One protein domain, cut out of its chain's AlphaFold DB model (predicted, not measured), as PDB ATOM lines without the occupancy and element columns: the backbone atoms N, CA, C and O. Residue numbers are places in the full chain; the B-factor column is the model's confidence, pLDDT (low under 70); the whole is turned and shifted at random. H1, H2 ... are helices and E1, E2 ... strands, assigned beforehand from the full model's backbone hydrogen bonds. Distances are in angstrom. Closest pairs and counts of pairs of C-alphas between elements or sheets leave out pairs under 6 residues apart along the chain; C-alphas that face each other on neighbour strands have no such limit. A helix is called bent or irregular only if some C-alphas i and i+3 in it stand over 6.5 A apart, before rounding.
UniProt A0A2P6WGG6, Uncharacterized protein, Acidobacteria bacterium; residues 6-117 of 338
ATOM      1  N   GLU A   6      13.084 -23.873 -29.717       87.38
ATOM      2  CA  GLU A   6      11.908 -23.798 -30.573       87.38
ATOM      3  C   GLU A   6      12.128 -24.618 -31.845       87.38
ATOM      4  O   GLU A   6      13.127 -24.461 -32.548       87.38
ATOM      5  N   LEU A   7      11.179 -25.501 -32.132       87.00
ATOM      6  CA  LEU A   7      11.139 -26.345 -33.317       87.00
ATOM      7  C   LEU A   7       9.903 -26.000 -34.133       87.00
ATOM      8  O   LEU A   7       8.818 -25.809 -33.578       87.00
ATOM      9  N   THR A   8      10.061 -25.947 -35.451       88.62
ATOM     10  CA  THR A   8       8.975 -25.622 -36.378       88.62
ATOM     11  C   THR A   8       8.823 -26.728 -37.403       88.62
ATOM     12  O   THR A   8       9.810 -27.239 -37.925       88.62
ATOM     13  N   PHE A   9       7.588 -27.148 -37.660       86.56
ATOM     14  CA  PHE A   9       7.302 -28.119 -38.709       86.56
ATOM     15  C   PHE A   9       5.904 -27.901 -39.286       86.56
ATOM     16  O   PHE A   9       5.005 -27.363 -38.636       86.56
ATOM     17  N   THR A  10       5.709 -28.355 -40.519       85.75
ATOM     18  CA  THR A  10       4.422 -28.282 -41.213       85.75
ATOM     19  C   THR A  10       3.835 -29.678 -41.369       85.75
ATOM     20  O   THR A  10       4.534 -30.641 -41.683       85.75
ATOM     21  N   ALA A  11       2.528 -29.798 -41.142       81.75
ATOM     22  CA  ALA A  11       1.777 -31.016 -41.415       81.75
ATOM     23  C   ALA A  11       0.782 -30.751 -42.546       81.75
ATOM     24  O   ALA A  11       0.204 -29.669 -42.644       81.75
ATOM     25  N   SER A  12       0.553 -31.748 -43.403       82.94
ATOM     26  CA  SER A  12      -0.485 -31.640 -44.429       82.94
ATOM     27  C   SER A  12      -1.863 -31.472 -43.778       82.94
ATOM     28  O   SER A  12      -2.104 -31.972 -42.678       82.94
ATOM     29  N   ALA A  13      -2.809 -30.836 -44.477       82.06
ATOM     30  CA  ALA A  13      -4.171 -30.640 -43.965       82.06
ATOM     31  C   ALA A  13      -4.837 -31.957 -43.512       82.06
ATOM     32  O   ALA A  13      -5.608 -31.976 -42.555       82.06
ATOM     33  N   ARG A  14      -4.490 -33.078 -44.162       84.94
ATOM     34  CA  ARG A  14      -4.966 -34.425 -43.815       84.94
ATOM     35  C   ARG A  14      -4.399 -34.943 -42.486       84.94
ATOM     36  O   ARG A  14      -5.092 -35.682 -41.798       84.94
ATOM     37  N   LEU A  15      -3.172 -34.562 -42.137       85.75
ATOM     38  CA  LEU A  15      -2.455 -35.009 -40.938       85.75
ATOM     39  C   LEU A  15      -2.549 -34.020 -39.768       85.75
ATOM     40  O   LEU A  15      -1.980 -34.270 -38.712       85.75
ATOM     41  N   TYR A  16      -3.268 -32.906 -39.922       88.25
ATOM     42  CA  TYR A  16      -3.364 -31.855 -38.905       88.25
ATOM     43  C   TYR A  16      -3.841 -32.379 -37.537       88.25
ATOM     44  O   TYR A  16      -3.256 -32.069 -36.499       88.25
ATOM     45  N   GLN A  17      -4.879 -33.222 -37.532       88.81
ATOM     46  CA  GLN A  17      -5.402 -33.826 -36.300       88.81
ATOM     47  C   GLN A  17      -4.436 -34.858 -35.704       88.81
ATOM     48  O   GLN A  17      -4.295 -34.926 -34.484       88.81
ATOM     49  N   ASP A  18      -3.725 -35.610 -36.547       89.62
ATOM     50  CA  ASP A  18      -2.704 -36.560 -36.098       89.62
ATOM     51  C   ASP A  18      -1.508 -35.826 -35.466       89.62
ATOM     52  O   ASP A  18      -1.017 -36.235 -34.415       89.62
ATOM     53  N   ALA A  19      -1.091 -34.692 -36.040       89.56
ATOM     54  CA  ALA A  19      -0.048 -33.832 -35.486       89.56
ATOM     55  C   ALA A  19      -0.439 -33.259 -34.116       89.56
ATOM     56  O   ALA A  19       0.326 -33.372 -33.154       89.56
ATOM     57  N   LEU A  20      -1.661 -32.731 -33.977       91.00
ATOM     58  CA  LEU A  20      -2.196 -32.290 -32.683       91.00
ATOM     59  C   LEU A  20      -2.259 -33.429 -31.658       91.00
ATOM     60  O   LEU A  20      -1.906 -33.241 -30.487       91.00
ATOM     61  N   GLY A  21      -2.703 -34.610 -32.094       91.50
ATOM     62  CA  GLY A  21      -2.746 -35.811 -31.271       91.50
ATOM     63  C   GLY A  21      -1.360 -36.192 -30.757       91.50
ATOM     64  O   GLY A  21      -1.195 -36.452 -29.562       91.50
ATOM     65  N   PHE A  22      -0.353 -36.156 -31.631       92.00
ATOM     66  CA  PHE A  22       1.021 -36.500 -31.286       92.00
ATOM     67  C   PHE A  22       1.642 -35.497 -30.316       92.00
ATOM     68  O   PHE A  22       2.187 -35.898 -29.290       92.00
ATOM     69  N   LEU A  23       1.499 -34.195 -30.569       92.94
ATOM     70  CA  LEU A  23       2.007 -33.149 -29.674       92.94
ATOM     71  C   LEU A  23       1.338 -33.201 -28.292       92.94
ATOM     72  O   LEU A  23       1.982 -33.007 -27.257       92.94
ATOM     73  N   THR A  24       0.046 -33.531 -28.251       92.50
ATOM     74  CA  THR A  24      -0.684 -33.736 -26.994       92.50
ATOM     75  C   THR A  24      -0.162 -34.952 -26.232       92.50
ATOM     76  O   THR A  24       0.024 -34.872 -25.013       92.50
ATOM     77  N   PHE A  25       0.097 -36.055 -26.936       92.56
ATOM     78  CA  PHE A  25       0.745 -37.238 -26.377       92.56
ATOM     79  C   PHE A  25       2.137 -36.901 -25.828       92.56
ATOM     80  O   PHE A  25       2.402 -37.191 -24.661       92.56
ATOM     81  N   LEU A  26       2.974 -36.224 -26.617       91.19
ATOM     82  CA  LEU A  26       4.339 -35.852 -26.254       91.19
ATOM     83  C   LEU A  26       4.353 -35.013 -24.973       91.19
ATOM     84  O   LEU A  26       5.035 -35.358 -24.012       91.19
ATOM     85  N   ARG A  27       3.501 -33.984 -24.901       92.94
ATOM     86  CA  ARG A  27       3.322 -33.154 -23.702       92.94
ATOM     87  C   ARG A  27       2.870 -33.966 -22.487       92.94
ATOM     88  O   ARG A  27       3.327 -33.715 -21.374       92.94
ATOM     89  N   LYS A  28       1.952 -34.921 -22.662       90.44
ATOM     90  CA  LYS A  28       1.463 -35.770 -21.562       90.44
ATOM     91  C   LYS A  28       2.548 -36.726 -21.064       90.44
ATOM     92  O   LYS A  28       2.656 -36.925 -19.857       90.44
ATOM     93  N   ALA A  29       3.318 -37.312 -21.975       87.88
ATOM     94  CA  ALA A  29       4.406 -38.221 -21.649       87.88
ATOM     95  C   ALA A  29       5.557 -37.476 -20.951       87.88
ATOM     96  O   ALA A  29       6.008 -37.914 -19.898       87.88
ATOM     97  N   ALA A  30       5.924 -36.293 -21.449       88.44
ATOM     98  CA  ALA A  30       6.962 -35.430 -20.886       88.44
ATOM     99  C   ALA A  30       6.687 -35.014 -19.432       88.44
ATOM    100  O   ALA A  30       7.595 -34.996 -18.603       88.44
ATOM    101  N   ARG A  31       5.419 -34.778 -19.069       87.50
ATOM    102  CA  ARG A  31       5.031 -34.450 -17.684       87.50
ATOM    103  C   ARG A  31       5.402 -35.527 -16.665       87.50
ATOM    104  O   ARG A  31       5.615 -35.188 -15.508       87.50
ATOM    105  N   LYS A  32       5.476 -36.802 -17.069       84.56
ATOM    106  CA  LYS A  32       5.924 -37.885 -16.173       84.56
ATOM    107  C   LYS A  32       7.393 -37.741 -15.773       84.56
ATOM    108  O   LYS A  32       7.784 -38.251 -14.734       84.56
ATOM    109  N   HIS A  33       8.157 -37.026 -16.590       80.69
ATOM    110  CA  HIS A  33       9.581 -36.762 -16.427       80.69
ATOM    111  C   HIS A  33       9.851 -35.346 -15.922       80.69
ATOM    112  O   HIS A  33      10.963 -34.866 -16.040       80.69
ATOM    113  N   SER A  34       8.845 -34.634 -15.399       85.44
ATOM    114  CA  SER A  34       8.979 -33.222 -14.990       85.44
ATOM    115  C   SER A  34       9.397 -32.269 -16.125       85.44
ATOM    116  O   SER A  34       9.810 -31.139 -15.878       85.44
ATOM    117  N   VAL A  35       9.229 -32.686 -17.383       87.50
ATOM    118  CA  VAL A  35       9.564 -31.893 -18.568       87.50
ATOM    119  C   VAL A  35       8.343 -31.095 -19.014       87.50
ATOM    120  O   VAL A  35       7.261 -31.646 -19.246       87.50
ATOM    121  N   THR A  36       8.519 -29.784 -19.182       89.31
ATOM    122  CA  THR A  36       7.467 -28.900 -19.697       89.31
ATOM    123  C   THR A  36       7.632 -28.715 -21.196       89.31
ATOM    124  O   THR A  36       8.577 -28.079 -21.639       89.31
ATOM    125  N   ILE A  37       6.692 -29.259 -21.967       91.19
ATOM    126  CA  ILE A  37       6.599 -29.060 -23.414       91.19
ATOM    127  C   ILE A  37       5.350 -28.233 -23.712       91.19
ATOM    128  O   ILE A  37       4.247 -28.575 -23.261       91.19
ATOM    129  N   SER A  38       5.504 -27.173 -24.494       91.00
ATOM    130  CA  SER A  38       4.402 -26.365 -25.011       91.00
ATOM    131  C   SER A  38       4.410 -26.386 -26.534       91.00
ATOM    132  O   SER A  38       5.438 -26.592 -27.168       91.00
ATOM    133  N   PHE A  39       3.236 -26.226 -27.133       92.50
ATOM    134  CA  PHE A  39       3.124 -26.093 -28.575       92.50
ATOM    135  C   PHE A  39       2.024 -25.102 -28.932       92.50
ATOM    136  O   PHE A  39       1.037 -24.970 -28.200       92.50
ATOM    137  N   SER A  40       2.198 -24.425 -30.057       90.31
ATOM    138  CA  SER A  40       1.222 -23.535 -30.672       90.31
ATOM    139  C   SER A  40       1.127 -23.825 -32.169       90.31
ATOM    140  O   SER A  40       1.961 -24.526 -32.742       90.31
ATOM    141  N   VAL A  41       0.059 -23.329 -32.784       88.81
ATOM    142  CA  VAL A  41      -0.178 -23.443 -34.223       88.81
ATOM    143  C   VAL A  41      -0.400 -22.039 -34.754       88.81
ATOM    144  O   VAL A  41      -1.203 -21.296 -34.184       88.81
ATOM    145  N   ASP A  42       0.338 -21.677 -35.795       84.00
ATOM    146  CA  ASP A  42       0.201 -20.383 -36.458       84.00
ATOM    147  C   ASP A  42      -0.976 -20.371 -37.450       84.00
ATOM    148  O   ASP A  42      -1.525 -21.417 -37.806       84.00
ATOM    149  N   GLN A  43      -1.360 -19.184 -37.923       73.94
ATOM    150  CA  GLN A  43      -2.455 -18.992 -38.883       73.94
ATOM    151  C   GLN A  43      -2.210 -19.716 -40.217       73.94
ATOM    152  O   GLN A  43      -3.165 -20.143 -40.863       73.94
ATOM    153  N   ASP A  44      -0.941 -19.928 -40.574       74.75
ATOM    154  CA  ASP A  44      -0.515 -20.649 -41.777       74.75
ATOM    155  C   ASP A  44      -0.481 -22.184 -41.599       74.75
ATOM    156  O   ASP A  44      -0.122 -22.917 -42.519       74.75
ATOM    157  N   GLY A  45      -0.860 -22.700 -40.420       76.81
ATOM    158  CA  GLY A  45      -0.854 -24.137 -40.117       76.81
ATOM    159  C   GLY A  45       0.524 -24.707 -39.759       76.81
ATOM    160  O   GLY A  45       0.693 -25.928 -39.708       76.81
ATOM    161  N   GLU A  46       1.506 -23.842 -39.499       87.06
ATOM    162  CA  GLU A  46       2.817 -24.219 -38.973       87.06
ATOM    163  C   GLU A  46       2.730 -24.514 -37.469       87.06
ATOM    164  O   GLU A  46       2.184 -23.727 -36.689       87.06
ATOM    165  N   PHE A  47       3.271 -25.657 -37.056       90.88
ATOM    166  CA  PHE A  47       3.343 -26.051 -35.657       90.88
ATOM    167  C   PHE A  47       4.651 -25.558 -35.053       90.88
ATOM    168  O   PHE A  47       5.728 -25.844 -35.576       90.88
ATOM    169  N   LYS A  48       4.553 -24.874 -33.913       90.94
ATOM    170  CA  LYS A  48       5.693 -24.429 -33.108       90.94
ATOM    171  C   LYS A  48       5.725 -25.240 -31.824       90.94
ATOM    172  O   LYS A  48       4.762 -25.234 -31.060       90.94
ATOM    173  N   LEU A  49       6.812 -25.964 -31.599       91.56
ATOM    174  CA  LEU A  49       7.055 -26.793 -30.424       91.56
ATOM    175  C   LEU A  49       8.177 -26.159 -29.602       91.56
ATOM    176  O   LEU A  49       9.283 -25.995 -30.102       91.56
ATOM    177  N   SER A  50       7.898 -25.838 -28.343       90.81
ATOM    178  CA  SER A  50       8.876 -25.299 -27.400       90.81
ATOM    179  C   SER A  50       9.214 -26.356 -26.356       90.81
ATOM    180  O   SER A  50       8.328 -26.898 -25.680       90.81
ATOM    181  N   VAL A  51      10.504 -26.659 -26.238       89.06
ATOM    182  CA  VAL A  51      11.048 -27.625 -25.280       89.06
ATOM    183  C   VAL A  51      12.183 -27.002 -24.465       89.06
ATOM    184  O   VAL A  51      12.834 -26.073 -24.943       89.06
ATOM    185  N   PRO A  52      12.480 -27.528 -23.263       85.06
ATOM    186  CA  PRO A  52      13.577 -27.021 -22.452       85.06
ATOM    187  C   PRO A  52      14.911 -27.049 -23.210       85.06
ATOM    188  O   PRO A  52      15.252 -28.052 -23.850       85.06
ATOM    189  N   GLY A  53      15.659 -25.947 -23.112       73.88
ATOM    190  CA  GLY A  53      16.919 -25.723 -23.824       73.88
ATOM    191  C   GLY A  53      18.036 -26.739 -23.544       73.88
ATOM    192  O   GLY A  53      17.889 -27.681 -22.758       73.88
ATOM    193  N   LYS A  54      19.189 -26.534 -24.202       61.81
ATOM    194  CA  LYS A  54      20.407 -27.339 -23.988       61.81
ATOM    195  C   LYS A  54      20.735 -27.388 -22.490       61.81
ATOM    196  O   LYS A  54      20.694 -26.351 -21.841       61.81
ATOM    197  N   GLU A  55      21.058 -28.583 -21.986       65.69
ATOM    198  CA  GLU A  55      21.379 -28.899 -20.573       65.69
ATOM    199  C   GLU A  55      20.193 -29.229 -19.640       65.69
ATOM    200  O   GLU A  55      20.343 -29.224 -18.419       65.69
ATOM    201  N   CYS A  56      19.013 -29.588 -20.165       73.62
ATOM    202  CA  CYS A  56      17.956 -30.184 -19.333       73.62
ATOM    203  C   CYS A  56      18.041 -31.723 -19.344       73.62
ATOM    204  O   CYS A  56      17.593 -32.354 -20.305       73.62
ATOM    205  N   TRP A  57      18.581 -32.289 -18.255       72.31
ATOM    206  CA  TRP A  57      18.740 -33.735 -18.017       72.31
ATOM    207  C   TRP A  57      17.412 -34.501 -18.054       72.31
ATOM    208  O   TRP A  57      17.330 -35.587 -18.620       72.31
ATOM    209  N   ASP A  58      16.350 -33.911 -17.507       78.38
ATOM    210  CA  ASP A  58      15.015 -34.515 -17.490       78.38
ATOM    211  C   ASP A  58      14.438 -34.685 -18.905       78.38
ATOM    212  O   ASP A  58      13.802 -35.695 -19.211       78.38
ATOM    213  N   LEU A  59      14.697 -33.724 -19.804       81.69
ATOM    214  CA  LEU A  59      14.314 -33.847 -21.213       81.69
ATOM    215  C   LEU A  59      15.134 -34.932 -21.908       81.69
ATOM    216  O   LEU A  59      14.573 -35.686 -22.700       81.69
ATOM    217  N   ASP A  60      16.421 -35.055 -21.587       76.69
ATOM    218  CA  ASP A  60      17.250 -36.121 -22.141       76.69
ATOM    219  C   ASP A  60      16.727 -37.491 -21.702       76.69
ATOM    220  O   ASP A  60      16.482 -38.329 -22.568       76.69
ATOM    221  N   LEU A  61      16.450 -37.686 -20.403       71.44
ATOM    222  CA  LEU A  61      15.821 -38.894 -19.845       71.44
ATOM    223  C   LEU A  61      14.499 -39.239 -20.538       71.44
ATOM    224  O   LEU A  61      14.307 -40.383 -20.961       71.44
ATOM    225  N   PHE A  62      13.623 -38.250 -20.712       84.06
ATOM    226  CA  PHE A  62      12.359 -38.411 -21.424       84.06
ATOM    227  C   PHE A  62      12.558 -38.877 -22.872       84.06
ATOM    228  O   PHE A  62      11.891 -39.817 -23.314       84.06
ATOM    229  N   LEU A  63      13.477 -38.249 -23.613       79.06
ATOM    230  CA  LEU A  63      13.783 -38.637 -24.990       79.06
ATOM    231  C   LEU A  63      14.358 -40.058 -25.051       79.06
ATOM    232  O   LEU A  63      14.007 -40.808 -25.961       79.06
ATOM    233  N   GLN A  64      15.164 -40.477 -24.065       69.75
ATOM    234  CA  GLN A  64      15.618 -41.871 -24.000       69.75
ATOM    235  C   GLN A  64      14.443 -42.822 -23.772       69.75
ATOM    236  O   GLN A  64      14.337 -43.838 -24.452       69.75
ATOM    237  N   GLU A  65      13.561 -42.521 -22.817       72.44
ATOM    238  CA  GLU A  65      12.425 -43.389 -22.506       72.44
ATOM    239  C   GLU A  65      11.505 -43.548 -23.716       72.44
ATOM    240  O   GLU A  65      11.139 -44.663 -24.082       72.44
ATOM    241  N   ILE A  66      11.153 -42.448 -24.377       77.88
ATOM    242  CA  ILE A  66      10.153 -42.491 -25.442       77.88
ATOM    243  C   ILE A  66      10.667 -43.198 -26.706       77.88
ATOM    244  O   ILE A  66       9.876 -43.857 -27.387       77.88
ATOM    245  N   ILE A  67      11.976 -43.112 -26.981       70.88
ATOM    246  CA  ILE A  67      12.642 -43.798 -28.098       70.88
ATOM    247  C   ILE A  67      12.875 -45.278 -27.766       70.88
ATOM    248  O   ILE A  67      12.558 -46.136 -28.585       70.88
ATOM    249  N   PHE A  68      13.388 -45.595 -26.571       61.59
ATOM    250  CA  PHE A  68      13.847 -46.954 -26.246       61.59
ATOM    251  C   PHE A  68      12.810 -47.840 -25.544       61.59
ATOM    252  O   PHE A  68      12.891 -49.057 -25.661       61.59
ATOM    253  N   GLN A  69      11.824 -47.285 -24.832       62.25
ATOM    254  CA  GLN A  69      10.794 -48.070 -24.124       62.25
ATOM    255  C   GLN A  69       9.488 -48.212 -24.921       62.25
ATOM    256  O   GLN A  69       8.404 -48.317 -24.345       62.25
ATOM    257  N   HIS A  70       9.563 -48.200 -26.254       61.41
ATOM    258  CA  HIS A  70       8.404 -48.319 -27.149       61.41
ATOM    259  C   HIS A  70       7.337 -47.217 -26.981       61.41
ATOM    260  O   HIS A  70       6.216 -47.378 -27.458       61.41
ATOM    261  N   GLY A  71       7.651 -46.082 -26.345       70.56
ATOM    262  CA  GLY A  71       6.691 -44.990 -26.142       70.56
ATOM    263  C   GLY A  71       6.122 -44.459 -27.462       70.56
ATOM    264  O   GLY A  71       4.906 -44.329 -27.608       70.56
ATOM    265  N   LEU A  72       6.994 -44.230 -28.452       76.06
ATOM    266  CA  LEU A  72       6.588 -43.834 -29.805       76.06
ATOM    267  C   LEU A  72       5.820 -44.942 -30.535       76.06
ATOM    268  O   LEU A  72       4.815 -44.662 -31.185       76.06
ATOM    269  N   TYR A  73       6.244 -46.198 -30.392       70.12
ATOM    270  CA  TYR A  73       5.573 -47.346 -31.005       70.12
ATOM    271  C   TYR A  73       4.140 -47.513 -30.485       70.12
ATOM    272  O   TYR A  73       3.202 -47.578 -31.277       70.12
ATOM    273  N   TYR A  74       3.945 -47.512 -29.163       74.19
ATOM    274  CA  TYR A  74       2.619 -47.659 -28.568       74.19
ATOM    275  C   TYR A  74       1.690 -46.523 -28.974       74.19
ATOM    276  O   TYR A  74       0.526 -46.778 -29.269       74.19
ATOM    277  N   TYR A  75       2.199 -45.292 -29.056       83.25
ATOM    278  CA  TYR A  75       1.429 -44.193 -29.625       83.25
ATOM    279  C   TYR A  75       1.053 -44.471 -31.090       83.25
ATOM    280  O   TYR A  75      -0.123 -44.384 -31.442       83.25
ATOM    281  N   LEU A  76       2.010 -44.870 -31.933       79.44
ATOM    282  CA  LEU A  76       1.773 -45.155 -33.353       79.44
ATOM    283  C   LEU A  76       0.784 -46.310 -33.580       79.44
ATOM    284  O   LEU A  76       0.066 -46.313 -34.576       79.44
ATOM    285  N   CYS A  77       0.687 -47.262 -32.654       77.31
ATOM    286  CA  CYS A  77      -0.349 -48.297 -32.670       77.31
ATOM    287  C   CYS A  77      -1.767 -47.759 -32.421       77.31
ATOM    288  O   CYS A  77      -2.729 -48.434 -32.775       77.31
ATOM    289  N   THR A  78      -1.922 -46.569 -31.833       80.19
ATOM    290  CA  THR A  78      -3.241 -45.963 -31.581       80.19
ATOM    291  C   THR A  78      -3.761 -45.106 -32.736       80.19
ATOM    292  O   THR A  78      -4.923 -44.704 -32.712       80.19
ATOM    293  N   VAL A  79      -2.942 -44.846 -33.760       81.94
ATOM    294  CA  VAL A  79      -3.312 -44.026 -34.926       81.94
ATOM    295  C   VAL A  79      -3.545 -44.888 -36.166       81.94
ATOM    296  O   VAL A  79      -2.814 -45.835 -36.454       81.94
ATOM    297  N   SER A  80      -4.572 -44.543 -36.940       77.25
ATOM    298  CA  SER A  80      -5.022 -45.318 -38.104       77.25
ATOM    299  C   SER A  80      -4.035 -45.273 -39.280       77.25
ATOM    300  O   SER A  80      -3.810 -46.294 -39.927       77.25
ATOM    301  N   ASN A  81      -3.368 -44.138 -39.522       80.50
ATOM    302  CA  ASN A  81      -2.398 -43.962 -40.616       80.50
ATOM    303  C   ASN A  81      -0.938 -44.041 -40.135       80.50
ATOM    304  O   ASN A  81      -0.096 -43.242 -40.546       80.50
ATOM    305  N   ARG A  82      -0.618 -45.016 -39.272       80.19
ATOM    306  CA  ARG A  82       0.664 -45.110 -38.540       80.19
ATOM    307  C   ARG A  82       1.926 -44.783 -39.352       80.19
ATOM    308  O   ARG A  82       2.775 -44.040 -38.877       80.19
ATOM    309  N   ARG A  83       2.056 -45.294 -40.585       75.75
ATOM    310  CA  ARG A  83       3.257 -45.103 -41.429       75.75
ATOM    311  C   ARG A  83       3.392 -43.669 -41.937       75.75
ATOM    312  O   ARG A  83       4.503 -43.169 -42.075       75.75
ATOM    313  N   GLU A  84       2.268 -43.034 -42.248       78.00
ATOM    314  CA  GLU A  84       2.226 -41.659 -42.741       78.00
ATOM    315  C   GLU A  84       2.480 -40.681 -41.588       78.00
ATOM    316  O   GLU A  84       3.339 -39.810 -41.703       78.00
ATOM    317  N   VAL A  85       1.852 -40.919 -40.431       81.31
ATOM    318  CA  VAL A  85       2.082 -40.155 -39.191       81.31
ATOM    319  C   VAL A  85       3.540 -40.268 -38.731       81.31
ATOM    320  O   VAL A  85       4.180 -39.262 -38.432       81.31
ATOM    321  N   ALA A  86       4.109 -41.477 -38.734       79.50
ATOM    322  CA  ALA A  86       5.509 -41.691 -38.384       79.50
ATOM    323  C   ALA A  86       6.462 -40.886 -39.284       79.50
ATOM    324  O   ALA A  86       7.382 -40.241 -38.787       79.50
ATOM    325  N   ARG A  87       6.224 -40.895 -40.603       78.25
ATOM    326  CA  ARG A  87       7.092 -40.237 -41.588       78.25
ATOM    327  C   ARG A  87       6.987 -38.717 -41.568       78.25
ATOM    328  O   ARG A  87       8.010 -38.052 -41.677       78.25
ATOM    329  N   SER A  88       5.769 -38.194 -41.502       81.94
ATOM    330  CA  SER A  88       5.493 -36.775 -41.747       81.94
ATOM    331  C   SER A  88       5.326 -35.952 -40.475       81.94
ATOM    332  O   SER A  88       5.344 -34.732 -40.556       81.94
ATOM    333  N   VAL A  89       5.159 -36.596 -39.315       85.81
ATOM    334  CA  VAL A  89       4.976 -35.910 -38.028       85.81
ATOM    335  C   VAL A  89       6.063 -36.318 -37.039       85.81
ATOM    336  O   VAL A  89       6.824 -35.473 -36.583       85.81
ATOM    337  N   VAL A  90       6.166 -37.609 -36.710       85.50
ATOM    338  CA  VAL A  90       7.049 -38.067 -35.619       85.50
ATOM    339  C   VAL A  90       8.525 -37.904 -35.973       85.50
ATOM    340  O   VAL A  90       9.287 -37.357 -35.180       85.50
ATOM    341  N   LYS A  91       8.923 -38.373 -37.161       79.19
ATOM    342  CA  LYS A  91      10.318 -38.383 -37.609       79.19
ATOM    343  C   LYS A  91      10.943 -36.973 -37.634       79.19
ATOM    344  O   LYS A  91      11.954 -36.823 -36.960       79.19
ATOM    345  N   PRO A  92      10.363 -35.950 -38.298       83.00
ATOM    346  CA  PRO A  92      10.969 -34.614 -38.350       83.00
ATOM    347  C   PRO A  92      11.185 -34.002 -36.961       83.00
ATOM    348  O   PRO A  92      12.272 -33.527 -36.652       83.00
ATOM    349  N   ILE A  93      10.180 -34.109 -36.083       86.88
ATOM    350  CA  ILE A  93      10.256 -33.581 -34.712       86.88
ATOM    351  C   ILE A  93      11.408 -34.232 -33.941       86.88
ATOM    352  O   ILE A  93      12.182 -33.551 -33.273       86.88
ATOM    353  N   PHE A  94      11.517 -35.560 -34.007       82.94
ATOM    354  CA  PHE A  94      12.547 -36.288 -33.272       82.94
ATOM    355  C   PHE A  94      13.938 -36.136 -33.883       82.94
ATOM    356  O   PHE A  94      14.909 -36.085 -33.137       82.94
ATOM    357  N   GLU A  95      14.056 -36.032 -35.205       77.38
ATOM    358  CA  GLU A  95      15.330 -35.718 -35.854       77.38
ATOM    359  C   GLU A  95      15.864 -34.372 -35.368       77.38
ATOM    360  O   GLU A  95      17.003 -34.313 -34.902       77.38
ATOM    361  N   ASP A  96      15.032 -33.329 -35.359       81.62
ATOM    362  CA  ASP A  96      15.459 -32.008 -34.905       81.62
ATOM    363  C   ASP A  96      15.759 -31.975 -33.399       81.62
ATOM    364  O   ASP A  96      16.766 -31.398 -32.976       81.62
ATOM    365  N   LEU A  97      14.943 -32.637 -32.567       81.56
ATOM    366  CA  LEU A  97      15.210 -32.776 -31.127       81.56
ATOM    367  C   LEU A  97      16.546 -33.475 -30.859       81.56
ATOM    368  O   LEU A  97      17.306 -33.046 -29.992       81.56
ATOM    369  N   LEU A  98      16.859 -34.540 -31.596       76.56
ATOM    370  CA  LEU A  98      18.100 -35.275 -31.391       76.56
ATOM    371  C   LEU A  98      19.314 -34.509 -31.925       76.56
ATOM    372  O   LEU A  98      20.322 -34.431 -31.230       76.56
ATOM    373  N   VAL A  99      19.227 -33.911 -33.116       74.75
ATOM    374  CA  VAL A  99      20.319 -33.115 -33.710       74.75
ATOM    375  C   VAL A  99      20.624 -31.871 -32.873       74.75
ATOM    376  O   VAL A  99      21.783 -31.502 -32.688       74.75
ATOM    377  N   SER A 100      19.594 -31.211 -32.343       76.25
ATOM    378  CA  SER A 100      19.768 -30.022 -31.500       76.25
ATOM    379  C   SER A 100      20.384 -30.337 -30.135       76.25
ATOM    380  O   SER A 100      21.109 -29.497 -29.591       76.25
ATOM    381  N   ARG A 101      20.119 -31.525 -29.573       72.88
ATOM    382  CA  ARG A 101      20.591 -31.920 -28.237       72.88
ATOM    383  C   ARG A 101      21.905 -32.694 -28.246       72.88
ATOM    384  O   ARG A 101      22.742 -32.444 -27.382       72.88
ATOM    385  N   PHE A 102      22.111 -33.590 -29.205       68.06
ATOM    386  CA  PHE A 102      23.260 -34.491 -29.243       68.06
ATOM    387  C   PHE A 102      24.262 -34.069 -30.323       68.06
ATOM    388  O   PHE A 102      23.898 -33.708 -31.436       68.06
ATOM    389  N   SER A 103      25.558 -34.137 -29.998       52.69
ATOM    390  CA  SER A 103      26.652 -33.772 -30.923       52.69
ATOM    391  C   SER A 103      26.732 -34.657 -32.174       52.69
ATOM    392  O   SER A 103      27.324 -34.256 -33.173       52.69
ATOM    393  N   VAL A 104      26.133 -35.849 -32.119       47.66
ATOM    394  CA  VAL A 104      25.979 -36.782 -33.235       47.66
ATOM    395  C   VAL A 104      24.594 -37.414 -33.111       47.66
ATOM    396  O   VAL A 104      24.307 -38.077 -32.118       47.66
ATOM    397  N   ALA A 105      23.748 -37.229 -34.121       52.97
ATOM    398  CA  ALA A 105      22.484 -37.943 -34.268       52.97
ATOM    399  C   ALA A 105      22.549 -38.805 -35.536       52.97
ATOM    400  O   ALA A 105      23.163 -38.400 -36.525       52.97
ATOM    401  N   TYR A 106      21.905 -39.976 -35.528       52.16
ATOM    402  CA  TYR A 106      21.792 -40.856 -36.699       52.16
ATOM    403  C   TYR A 106      20.324 -40.939 -37.172       52.16
ATOM    404  O   TYR A 106      19.616 -41.892 -36.839       52.16
ATOM    405  N   PRO A 107      19.858 -39.970 -37.986       54.34
ATOM    406  CA  PRO A 107      18.478 -39.888 -38.488       54.34
ATOM    407  C   PRO A 107      17.979 -41.174 -39.175       54.34
ATOM    408  O   PRO A 107      16.822 -41.576 -39.046       54.34
ATOM    409  N   VAL A 108      18.889 -41.892 -39.847       48.44
ATOM    410  CA  VAL A 108      18.600 -43.163 -40.536       48.44
ATOM    411  C   VAL A 108      18.112 -44.244 -39.567       48.44
ATOM    412  O   VAL A 108      17.229 -45.026 -39.914       48.44
ATOM    413  N   GLN A 109      18.645 -44.288 -38.344       51.62
ATOM    414  CA  GLN A 109      18.215 -45.255 -37.331       51.62
ATOM    415  C   GLN A 109      16.820 -44.914 -36.811       51.62
ATOM    416  O   GLN A 109      16.001 -45.809 -36.650       51.62
ATOM    417  N   LEU A 110      16.509 -43.625 -36.655       56.03
ATOM    418  CA  LEU A 110      15.173 -43.171 -36.279       56.03
ATOM    419  C   LEU A 110      14.122 -43.565 -37.325       56.03
ATOM    420  O   LEU A 110      13.047 -44.044 -36.985       56.03
ATOM    421  N   GLN A 111      14.447 -43.423 -38.613       50.12
ATOM    422  CA  GLN A 111      13.584 -43.862 -39.710       50.12
ATOM    423  C   GLN A 111      13.338 -45.378 -39.686       50.12
ATOM    424  O   GLN A 111      12.184 -45.808 -39.794       50.12
ATOM    425  N   LYS A 112      14.395 -46.178 -39.509       48.91
ATOM    426  CA  LYS A 112      14.286 -47.638 -39.353       48.91
ATOM    427  C   LYS A 112      13.418 -48.002 -38.143       48.91
ATOM    428  O   LYS A 112      12.515 -48.825 -38.261       48.91
ATOM    429  N   HIS A 113      13.611 -47.298 -37.027       53.12
ATOM    430  CA  HIS A 113      12.849 -47.421 -35.783       53.12
ATOM    431  C   HIS A 113      11.454 -46.791 -35.799       53.12
ATOM    432  O   HIS A 113      10.827 -46.802 -34.755       53.12
ATOM    433  N   LEU A 114      10.959 -46.192 -36.888       52.91
ATOM    434  CA  LEU A 114       9.629 -45.556 -36.922       52.91
ATOM    435  C   LEU A 114       8.761 -46.014 -38.105       52.91
ATOM    436  O   LEU A 114       7.536 -46.033 -37.991       52.91
ATOM    437  N   ILE A 115       9.367 -46.358 -39.248       44.38
ATOM    438  CA  ILE A 115       8.658 -46.534 -40.529       44.38
ATOM    439  C   ILE A 115       8.743 -47.972 -41.058       44.38
ATOM    440  O   ILE A 115       7.754 -48.474 -41.600       44.38
ATOM    441  N   GLU A 116       9.901 -48.625 -40.925       46.97
ATOM    442  CA  GLU A 116      10.186 -49.903 -41.601       46.97
ATOM    443  C   GLU A 116       9.704 -51.135 -40.838       46.97
ATOM    444  O   GLU A 116       9.556 -52.182 -41.452       46.97
ATOM    445  N   GLY A 117       9.357 -50.983 -39.558       42.56
ATOM    446  CA  GLY A 117       8.663 -51.967 -38.732       42.56
ATOM    447  C   GLY A 117       8.814 -53.429 -39.142       42.56
ATOM    448  O   GLY A 117       7.829 -54.044 -39.555       42.56
TER     449      GLY A 117
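What this domain is: This is residues 6 to 117 of the 338 residues of an uncharacterized protein of Acidobacteria bacterium (UniProt A0A2P6WGG6). A small three-stranded sheet forms a wall on one side of the domain, with one face bare, and over its other face the long helices H1 and H4 make a V, meeting near their first residues, with residues 18 to 22 of H1 and 85 to 90 of H4, and standing at a steep tilt of 47 degrees. H5 folds back on H4, and it lies with H3 beyond these two helices, away from the sheet, while H2 packs on one end of H1. The printed part has 112 residues, with five named helices and three named strands in the order E1, H1, E2, E3, H2, H3, H4, H5. The sheet's order is E1, E3, E2, antiparallel, and the class is mostly helix. The whole is compact, with a radius of gyration of the C-alphas of 13.2 A, and rounded, spanning 35 by 34 by 25 A.

How they stand to each other: Edge strand E1, residues 6 to 10, is antiparallel to inner strand E3, residues 46 to 51, with N 7 and O 49 2.8 A apart. E3 forms a hairpin with edge strand E2, residues 38 to 41, where N 40 and O 48 are 2.9 A apart. H1, residues 16 to 33, lies over E3 and E2 at a height over the sheet of 9.9 A; E1, H1 and E2 make a split strand-helix-strand unit, E3 between its strands, with a right-handed crossover. H2, residues 57 to 68, touches H1 with its residues 58 to 62 alone, closest at the C-alphas of Phe 62 and His 33, 6.0 A. H3, residues 71 to 77, is close to H1 but not clearly touching, the C-alphas of Tyr 75 and Phe 25 7.7 A apart. H4, residues 82 to 101, lies over E1 on the same face as H1, making two layers, helices on one face of a sheet. H1 and H4 touch at a steep tilt of 47 degrees, the C-alphas of Ala 19 and Val 89 being closest at 6.0 A. H5, residues 107 to 116, forms a helical hairpin with H4, closest at the C-alphas of Ile 115 and Arg 83, 5.7 A. Each O i to N i+4 pair is within hydrogen-bond range in H2 and H3, against 12 of 14 in H1, 12 of 16 in H4 and 5 of 6 in H5.

Where its parts are: E1 begins at C-alpha 6, (11.908, -23.798, -30.573). H1 is 26.4 A long and H4 26.0 A, with a kink of 36 degrees near residue 91. H4 and H5 are only just irregular: C-alphas 88 and 91 are 6.6 A apart, C-alphas 113 and 116 6.9 A. H5 ends at C-alpha 116, (10.186, -49.903, -41.601).

The domain as a whole: The C-alphas farthest apart, those of Glu 55 and Ser 80, are 35.7 A apart. The printed part has no cut, and its links between named elements are tight. The mean pLDDT of the printed part is 77.5, and residues 102 to 117 are under 70, as are 54 to 55, 64 and 68 to 70.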